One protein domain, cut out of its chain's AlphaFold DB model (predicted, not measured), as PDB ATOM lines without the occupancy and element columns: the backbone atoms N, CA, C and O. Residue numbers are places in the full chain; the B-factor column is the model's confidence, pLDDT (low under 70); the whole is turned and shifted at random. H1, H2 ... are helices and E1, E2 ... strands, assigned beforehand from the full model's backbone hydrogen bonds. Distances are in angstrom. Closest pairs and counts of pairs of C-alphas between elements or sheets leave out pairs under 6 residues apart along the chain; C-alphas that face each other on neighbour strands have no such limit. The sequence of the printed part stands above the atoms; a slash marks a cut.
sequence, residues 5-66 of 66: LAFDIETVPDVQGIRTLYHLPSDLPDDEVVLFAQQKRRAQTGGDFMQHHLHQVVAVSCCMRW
ATOM      1  N   LEU A   5     -53.172 -64.471 -10.238       96.88
ATOM      2  CA  LEU A   5     -52.110 -63.700 -10.879       96.88
ATOM      3  C   LEU A   5     -51.849 -62.449 -10.033       96.88
ATOM      4  O   LEU A   5     -52.709 -61.573  -9.946       96.88
ATOM      5  N   ALA A   6     -50.695 -62.397  -9.372       96.62
ATOM      6  CA  ALA A   6     -50.251 -61.252  -8.584       96.62
ATOM      7  C   ALA A   6     -49.307 -60.383  -9.417       96.62
ATOM      8  O   ALA A   6     -48.487 -60.919 -10.163       96.62
ATOM      9  N   PHE A   7     -49.416 -59.065  -9.266       97.88
ATOM     10  CA  PHE A   7     -48.540 -58.084  -9.902       97.88
ATOM     11  C   PHE A   7     -47.742 -57.344  -8.841       97.88
ATOM     12  O   PHE A   7     -48.267 -57.065  -7.762       97.88
ATOM     13  N   ASP A   8     -46.509 -57.009  -9.185       97.44
ATOM     14  CA  ASP A   8     -45.633 -56.170  -8.380       97.44
ATOM     15  C   ASP A   8     -44.967 -55.116  -9.271       97.44
ATOM     16  O   ASP A   8     -44.824 -55.325 -10.483       97.44
ATOM     17  N   ILE A   9     -44.616 -53.967  -8.696       97.88
ATOM     18  CA  ILE A   9     -44.044 -52.838  -9.436       97.88
ATOM     19  C   ILE A   9     -42.778 -52.328  -8.761       97.88
ATOM     20  O   ILE A   9     -42.731 -52.183  -7.545       97.88
ATOM     21  N   GLU A  10     -41.798 -51.958  -9.577       97.94
ATOM     22  CA  GLU A  10     -40.603 -51.252  -9.119       97.94
ATOM     23  C   GLU A  10     -40.662 -49.807  -9.600       97.94
ATOM     24  O   GLU A  10     -41.019 -49.534 -10.757       97.94
ATOM     25  N   THR A  11     -40.314 -48.874  -8.718       97.62
ATOM     26  CA  THR A  11     -40.417 -47.440  -8.991       97.62
ATOM     27  C   THR A  11     -39.111 -46.701  -8.740       97.62
ATOM     28  O   THR A  11     -38.261 -47.110  -7.950       97.62
ATOM     29  N   VAL A  12     -38.965 -45.571  -9.426       97.38
ATOM     30  CA  VAL A  12     -37.925 -44.565  -9.183       97.38
ATOM     31  C   VAL A  12     -38.583 -43.203  -8.939       97.38
ATOM     32  O   VAL A  12     -39.767 -43.036  -9.243       97.38
ATOM     33  N   PRO A  13     -37.866 -42.207  -8.392       97.88
ATOM     34  CA  PRO A  13     -38.378 -40.843  -8.312       97.88
ATOM     35  C   PRO A  13     -38.757 -40.277  -9.689       97.88
ATOM     36  O   PRO A  13     -37.956 -40.322 -10.621       97.88
ATOM     37  N   ASP A  14     -39.952 -39.700  -9.805       98.12
ATOM     38  CA  ASP A  14     -40.367 -38.943 -10.988       98.12
ATOM     39  C   ASP A  14     -39.766 -37.533 -10.943       98.12
ATOM     40  O   ASP A  14     -40.344 -36.590 -10.395       98.12
ATOM     41  N   VAL A  15     -38.573 -37.390 -11.516       98.25
ATOM     42  CA  VAL A  15     -37.835 -36.121 -11.537       98.25
ATOM     43  C   VAL A  15     -38.623 -35.017 -12.245       98.25
ATOM     44  O   VAL A  15     -38.654 -33.881 -11.767       98.25
ATOM     45  N   GLN A  16     -39.292 -35.327 -13.359       97.62
ATOM     46  CA  GLN A  16     -40.065 -34.325 -14.097       97.62
ATOM     47  C   GLN A  16     -41.312 -33.897 -13.326       97.62
ATOM     48  O   GLN A  16     -41.607 -32.700 -13.257       97.62
ATOM     49  N   GLY A  17     -42.011 -34.846 -12.702       97.69
ATOM     50  CA  GLY A  17     -43.142 -34.575 -11.823       97.69
ATOM     51  C   GLY A  17     -42.744 -33.690 -10.644       97.69
ATOM     52  O   GLY A  17     -43.399 -32.680 -10.383       97.69
ATOM     53  N   ILE A  18     -41.619 -33.991  -9.987       98.31
ATOM     54  CA  ILE A  18     -41.065 -33.165  -8.904       98.31
ATOM     55  C   ILE A  18     -40.746 -31.751  -9.408       98.31
ATOM     56  O   ILE A  18     -41.162 -30.769  -8.785       98.31
ATOM     57  N   ARG A  19     -40.025 -31.639 -10.533       98.38
ATOM     58  CA  ARG A  19     -39.626 -30.352 -11.121       98.38
ATOM     59  C   ARG A  19     -40.848 -29.492 -11.439       98.38
ATOM     60  O   ARG A  19     -40.874 -28.318 -11.082       98.38
ATOM     61  N   THR A  20     -41.878 -30.100 -12.025       98.00
ATOM     62  CA  THR A  20     -43.147 -29.443 -12.362       98.00
ATOM     63  C   THR A  20     -43.896 -28.996 -11.110       98.00
ATOM     64  O   THR A  20     -44.284 -27.836 -11.002       98.00
ATOM     65  N   LEU A  21     -44.067 -29.889 -10.131       97.50
ATOM     66  CA  LEU A  21     -44.841 -29.624  -8.917       97.50
ATOM     67  C   LEU A  21     -44.249 -28.479  -8.084       97.50
ATOM     68  O   LEU A  21     -44.980 -27.688  -7.485       97.50
ATOM     69  N   TYR A  22     -42.921 -28.398  -8.033       97.00
ATOM     70  CA  TYR A  22     -42.209 -27.429  -7.206       97.00
ATOM     71  C   TYR A  22     -41.577 -26.281  -7.989       97.00
ATOM     72  O   TYR A  22     -40.883 -25.471  -7.381       97.00
ATOM     73  N   HIS A  23     -41.877 -26.165  -9.285       97.88
ATOM     74  CA  HIS A  23     -41.401 -25.082 -10.150       97.88
ATOM     75  C   HIS A  23     -39.868 -24.937 -10.111       97.88
ATOM     76  O   HIS A  23     -39.339 -23.828 -10.032       97.88
ATOM     77  N   LEU A  24     -39.150 -26.066 -10.106       98.12
ATOM     78  CA  LEU A  24     -37.690 -26.068 -10.007       98.12
ATOM     79  C   LEU A  24     -37.052 -25.683 -11.360       98.12
ATOM     80  O   LEU A  24     -37.580 -26.081 -12.404       98.12
ATOM     81  N   PRO A  25     -35.922 -24.945 -11.366       97.94
ATOM     82  CA  PRO A  25     -35.250 -24.493 -12.593       97.94
ATOM     83  C   PRO A  25     -34.896 -25.662 -13.507       97.94
ATOM     84  O   PRO A  25     -34.495 -26.690 -12.989       97.94
ATOM     85  N   SER A  26     -35.011 -25.549 -14.833       96.06
ATOM     86  CA  SER A  26     -34.757 -26.672 -15.763       96.06
ATOM     87  C   SER A  26     -33.306 -27.151 -15.806       96.06
ATOM     88  O   SER A  26     -33.050 -28.275 -16.220       96.06
ATOM     89  N   ASP A  27     -32.372 -26.295 -15.412       97.06
ATOM     90  CA  ASP A  27     -30.933 -26.539 -15.362       97.06
ATOM     91  C   ASP A  27     -30.460 -27.140 -14.029       97.06
ATOM     92  O   ASP A  27     -29.308 -27.555 -13.930       97.06
ATOM     93  N   LEU A  28     -31.339 -27.236 -13.021       98.12
ATOM     94  CA  LEU A  28     -31.026 -27.920 -11.766       98.12
ATOM     95  C   LEU A  28     -30.795 -29.420 -12.039       98.12
ATOM     96  O   LEU A  28     -31.689 -30.034 -12.631       98.12
ATOM     97  N   PRO A  29     -29.674 -30.023 -11.606       98.44
ATOM     98  CA  PRO A  29     -29.403 -31.446 -11.799       98.44
ATOM     99  C   PRO A  29     -30.508 -32.355 -11.241       98.44
ATOM    100  O   PRO A  29     -31.143 -32.052 -10.231       98.44
ATOM    101  N   ASP A  30     -30.760 -33.475 -11.915       98.38
ATOM    102  CA  ASP A  30     -31.861 -34.384 -11.573       98.38
ATOM    103  C   ASP A  30     -31.704 -35.020 -10.179       98.38
ATOM    104  O   ASP A  30     -32.687 -35.211  -9.462       98.38
ATOM    105  N   ASP A  31     -30.473 -35.305  -9.758       98.25
ATOM    106  CA  ASP A  31     -30.160 -35.790  -8.414       98.25
ATOM    107  C   ASP A  31     -30.458 -34.736  -7.338       98.25
ATOM    108  O   ASP A  31     -31.035 -35.064  -6.299       98.25
ATOM    109  N   GLU A  32     -30.166 -33.462  -7.608       98.50
ATOM    110  CA  GLU A  32     -30.531 -32.353  -6.722       98.50
ATOM    111  C   GLU A  32     -32.052 -32.147  -6.639       98.50
ATOM    112  O   GLU A  32     -32.583 -31.886  -5.555       98.50
ATOM    113  N   VAL A  33     -32.783 -32.331  -7.745       98.50
ATOM    114  CA  VAL A  33     -34.259 -32.311  -7.759       98.50
ATOM    115  C   VAL A  33     -34.833 -33.390  -6.836       98.50
ATOM    116  O   VAL A  33     -35.735 -33.117  -6.035       98.50
ATOM    117  N   VAL A  34     -34.308 -34.614  -6.918       97.94
ATOM    118  CA  VAL A  34     -34.735 -35.723  -6.052       97.94
ATOM    119  C   VAL A  34     -34.370 -35.449  -4.596       97.94
ATOM    120  O   VAL A  34     -35.213 -35.627  -3.711       97.94
ATOM    121  N   LEU A  35     -33.150 -34.973  -4.336       97.62
ATOM    122  CA  LEU A  35     -32.684 -34.643  -2.991       97.62
ATOM    123  C   LEU A  35     -33.570 -33.576  -2.340       97.62
ATOM    124  O   LEU A  35     -33.980 -33.731  -1.186       97.62
ATOM    125  N   PHE A  36     -33.928 -32.531  -3.088       97.56
ATOM    126  CA  PHE A  36     -34.871 -31.511  -2.643       97.56
ATOM    127  C   PHE A  36     -36.210 -32.128  -2.209       97.56
ATOM    128  O   PHE A  36     -36.709 -31.837  -1.116       97.56
ATOM    129  N   ALA A  37     -36.790 -33.011  -3.029       97.25
ATOM    130  CA  ALA A  37     -38.069 -33.648  -2.719       97.25
ATOM    131  C   ALA A  37     -37.997 -34.532  -1.463       97.25
ATOM    132  O   ALA A  37     -38.901 -34.483  -0.624       97.25
ATOM    133  N   GLN A  38     -36.913 -35.293  -1.301       96.75
ATOM    134  CA  GLN A  38     -36.673 -36.132  -0.124       96.75
ATOM    135  C   GLN A  38     -36.537 -35.291   1.150       96.75
ATOM    136  O   GLN A  38     -37.213 -35.557   2.144       96.75
ATOM    137  N   GLN A  39     -35.728 -34.228   1.122       96.81
ATOM    138  CA  GLN A  39     -35.565 -33.321   2.262       96.81
ATOM    139  C   GLN A  39     -36.888 -32.657   2.650       96.81
ATOM    140  O   GLN A  39     -37.254 -32.627   3.829       96.81
ATOM    141  N   LYS A  40     -37.652 -32.188   1.659       96.00
ATOM    142  CA  LYS A  40     -38.987 -31.628   1.876       96.00
ATOM    143  C   LYS A  40     -39.927 -32.645   2.524       96.00
ATOM    144  O   LYS A  40     -40.644 -32.305   3.465       96.00
ATOM    145  N   ARG A  41     -39.904 -33.901   2.066       96.69
ATOM    146  CA  ARG A  41     -40.729 -34.982   2.619       96.69
ATOM    147  C   ARG A  41     -40.362 -35.314   4.067       96.69
ATOM    148  O   ARG A  41     -41.271 -35.434   4.897       96.69
ATOM    149  N   ARG A  42     -39.065 -35.370   4.387       96.56
ATOM    150  CA  ARG A  42     -38.564 -35.551   5.761       96.56
ATOM    151  C   ARG A  42     -39.033 -34.430   6.675       96.56
ATOM    152  O   ARG A  42     -39.555 -34.710   7.746       96.56
ATOM    153  N   ALA A  43     -38.909 -33.177   6.243       97.19
ATOM    154  CA  ALA A  43     -39.349 -32.032   7.038       97.19
ATOM    155  C   ALA A  43     -40.863 -32.059   7.317       97.19
ATOM    156  O   ALA A  43     -41.300 -31.671   8.395       97.19
ATOM    157  N   GLN A  44     -41.666 -32.542   6.364       96.19
ATOM    158  CA  GLN A  44     -43.124 -32.612   6.497       96.19
ATOM    159  C   GLN A  44     -43.626 -33.808   7.313       96.19
ATOM    160  O   GLN A  44     -44.670 -33.707   7.949       96.19
ATOM    161  N   THR A  45     -42.947 -34.957   7.242       96.75
ATOM    162  CA  THR A  45     -43.493 -36.233   7.751       96.75
ATOM    163  C   THR A  45     -42.556 -37.023   8.656       96.75
ATOM    164  O   THR A  45     -42.975 -38.016   9.238       96.75
ATOM    165  N   GLY A  46     -41.290 -36.622   8.766       94.62
ATOM    166  CA  GLY A  46     -40.251 -37.370   9.473       94.62
ATOM    167  C   GLY A  46     -39.698 -38.580   8.711       94.62
ATOM    168  O   GLY A  46     -38.791 -39.232   9.219       94.62
ATOM    169  N   GLY A  47     -40.202 -38.885   7.510       93.12
ATOM    170  CA  GLY A  47     -39.771 -40.033   6.705       93.12
ATOM    171  C   GLY A  47     -39.398 -39.683   5.265       93.12
ATOM    172  O   GLY A  47     -39.673 -38.588   4.778       93.12
ATOM    173  N   ASP A  48     -38.787 -40.652   4.584       87.88
ATOM    174  CA  ASP A  48     -38.289 -40.531   3.204       87.88
ATOM    175  C   ASP A  48     -39.262 -41.003   2.128       87.88
ATOM    176  O   ASP A  48     -39.067 -40.751   0.940       87.88
ATOM    177  N   PHE A  49     -40.319 -41.703   2.533       92.88
ATOM    178  CA  PHE A  49     -41.242 -42.303   1.587       92.88
ATOM    179  C   PHE A  49     -42.029 -41.216   0.845       92.88
ATOM    180  O   PHE A  49     -42.892 -40.542   1.425       92.88
ATOM    181  N   MET A  50     -41.714 -41.029  -0.438       94.88
ATOM    182  CA  MET A  50     -42.332 -40.010  -1.286       94.88
ATOM    183  C   MET A  50     -43.809 -40.308  -1.558       94.88
ATOM    184  O   MET A  50     -44.262 -41.453  -1.514       94.88
ATOM    185  N   GLN A  51     -44.569 -39.261  -1.875       95.38
ATOM    186  CA  GLN A  51     -45.962 -39.394  -2.300       95.38
ATOM    187  C   GLN A  51     -46.044 -40.196  -3.606       95.38
ATOM    188  O   GLN A  51     -45.219 -39.997  -4.490       95.38
ATOM    189  N   HIS A  52     -47.043 -41.073  -3.743       96.00
ATOM    190  CA  HIS A  52     -47.116 -42.034  -4.855       96.00
ATOM    191  C   HIS A  52     -47.145 -41.383  -6.245       96.00
ATOM    192  O   HIS A  52     -46.632 -41.955  -7.192       96.00
ATOM    193  N   HIS A  53     -47.699 -40.175  -6.381       96.12
ATOM    194  CA  HIS A  53     -47.709 -39.457  -7.662       96.12
ATOM    195  C   HIS A  53     -46.326 -38.931  -8.089       96.12
ATOM    196  O   HIS A  53     -46.203 -38.407  -9.185       96.12
ATOM    197  N   LEU A  54     -45.306 -39.036  -7.228       97.69
ATOM    198  CA  LEU A  54     -43.904 -38.718  -7.531       97.69
ATOM    199  C   LEU A  54     -43.075 -39.985  -7.785       97.69
ATOM    200  O   LEU A  54     -41.849 -39.959  -7.683       97.69
ATOM    201  N   HIS A  55     -43.736 -41.117  -8.027       97.94
ATOM    202  CA  HIS A  55     -43.100 -42.383  -8.361       97.94
ATOM    203  C   HIS A  55     -43.323 -42.661  -9.844       97.94
ATOM    204  O   HIS A  55     -44.457 -42.667 -10.317       97.94
ATOM    205  N   GLN A  56     -42.244 -42.947 -10.560       97.31
ATOM    206  CA  GLN A  56     -42.284 -43.436 -11.929       97.31
ATOM    207  C   GLN A  56     -42.096 -44.954 -11.918       97.31
ATOM    208  O   GLN A  56     -41.084 -45.450 -11.423       97.31
ATOM    209  N   VAL A  57     -43.057 -45.695 -12.475       97.25
ATOM    210  CA  VAL A  57     -42.955 -47.155 -12.628       97.25
ATOM    211  C   VAL A  57     -41.924 -47.481 -13.707       97.25
ATOM    212  O   VAL A  57     -42.037 -47.001 -14.834       97.25
ATOM    213  N   VAL A  58     -40.932 -48.304 -13.369       98.06
ATOM    214  CA  VAL A  58     -39.862 -48.733 -14.292       98.06
ATOM    215  C   VAL A  58     -39.886 -50.229 -14.580       98.06
ATOM    216  O   VAL A  58     -39.341 -50.663 -15.592       98.06
ATOM    217  N   ALA A  59     -40.549 -51.014 -13.733       98.38
ATOM    218  CA  ALA A  59     -40.809 -52.419 -13.997       98.38
ATOM    219  C   ALA A  59     -42.183 -52.829 -13.468       98.38
ATOM    220  O   ALA A  59     -42.652 -52.323 -12.449       98.38
ATOM    221  N   VAL A  60     -42.797 -53.781 -14.167       98.00
ATOM    222  CA  VAL A  60     -43.992 -54.499 -13.726       98.00
ATOM    223  C   VAL A  60     -43.675 -55.980 -13.847       98.00
ATOM    224  O   VAL A  60     -43.353 -56.456 -14.937       98.00
ATOM    225  N   SER A  61     -43.739 -56.705 -12.737       97.56
ATOM    226  CA  SER A  61     -43.541 -58.151 -12.698       97.56
ATOM    227  C   SER A  61     -44.850 -58.858 -12.345       97.56
ATOM    228  O   SER A  61     -45.812 -58.232 -11.888       97.56
ATOM    229  N   CYS A  62     -44.924 -60.167 -12.594       97.25
ATOM    230  CA  CYS A  62     -46.074 -60.961 -12.186       97.25
ATOM    231  C   CYS A  62     -45.687 -62.365 -11.714       97.25
ATOM    232  O   CYS A  62     -44.684 -62.938 -12.139       97.25
ATOM    233  N   CYS A  63     -46.516 -62.926 -10.833       96.62
ATOM    234  CA  CYS A  63     -46.400 -64.292 -10.339       96.62
ATOM    235  C   CYS A  63     -47.761 -64.987 -10.423       96.62
ATOM    236  O   CYS A  63     -48.773 -64.453  -9.962       96.62
ATOM    237  N   MET A  64     -47.786 -66.183 -11.013       96.88
ATOM    238  CA  MET A  64     -48.992 -66.993 -11.152       96.88
ATOM    239  C   MET A  64     -48.951 -68.186 -10.199       96.88
ATOM    240  O   MET A  64     -47.997 -68.960 -10.204       96.88
ATOM    241  N   ARG A  65     -50.020 -68.364  -9.418       93.50
ATOM    242  CA  ARG A  65     -50.281 -69.588  -8.659       93.50
ATOM    243  C   ARG A  65     -51.433 -70.331  -9.321       93.50
ATOM    244  O   ARG A  65     -52.579 -69.882  -9.236       93.50
ATOM    245  N   TRP A  66     -51.102 -71.432  -9.985       83.25
ATOM    246  CA  TRP A  66     -52.051 -72.350 -10.611       83.25
ATOM    247  C   TRP A  66     -52.335 -73.561  -9.720       83.25
ATOM    248  O   TRP A  66     -51.418 -73.992  -8.984       83.25
TER     249      TRP A  66
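Overview. This is residues 5 to 66 of the 66 residues of an uncharacterized protein of Neisseria meningitidis alpha153 (UniProt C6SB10). A long ribbon of two antiparallel strands, E1 and E2, makes an arm, and a small head of two helices, H1 and H2, sits at one end of it. The chain runs along E1 into the head, goes through both helices, and comes back along E2; the arm makes most of the length. The printed part has 62 residues, with two named helices and two named strands in the order E1, H1, H2, E2, and the sheet has the order E1 - E2. The class is mixed, helices and strands. The whole is loose, with a radius of gyration of the C-alphas of 14.7 A, and elongated, spanning 50 by 27 by 16 A.

Arrangement. Begin with the sheet: E1, residues 5 to 13, and E2, residues 55 to 65, are antiparallel neighbours, with 162 degrees between their N-to-C directions. Look at C-alphas 5 and 64, which face each other 4.5 A apart, and at C-alphas 13 and 55, which face each other 5.0 A apart. Between the strands, N 6 and O 63 are 2.9 A apart and N 56 and O 12 are 2.8 A apart, both within hydrogen-bond range. At residue 58 you will find that E2 bends by 67 degrees. Go on to H1, residues 15 to 22, which is near E2, with 6 pairs of C-alphas within 10 A. H2, residues 30 to 45, touches H1 with its residues 30 to 37 alone; the closest C-alphas are those of Val 15 and Asp 30, 6.2 A apart. The two helices run the same way at a steep tilt of 53 degrees. Between E1 and H2 there is 1 pair of C-alphas within 8 A, those of Pro 13 and Val 34, 6.7 A apart. In H1 and H2 every O i to N i+4 pair is within hydrogen-bond range.

Along the chain. Find C-alpha 5 at (-52.110, -63.700, -10.879); from there E1, residues 5 to 13, runs 26.8 A to C-alpha 13. H1, residues 15 to 22, measures 10.7 A. Find C-alpha 30 at (-31.861, -34.384, -11.573), where H2 begins, and follow it 22.6 A to C-alpha 45. E2, residues 55 to 65, covers 28.1 A and ends at C-alpha 65, at (-50.281, -69.588, -8.659).

Size, cuts and confidence. Look for the two C-alphas farthest apart at Pro 25 and Trp 66, 50.8 A from each other. The first and last printed C-alphas, those of Leu 5 and Trp 66, are 8.7 A apart, and Trp 66 is the chain's last residue. The link from E1 to H1 is tight, those from H1 to H2 and from H2 to E2 are short, and no link is long. The printed part has no cut. Its mean pLDDT is 96.8, and no printed residue is under 70.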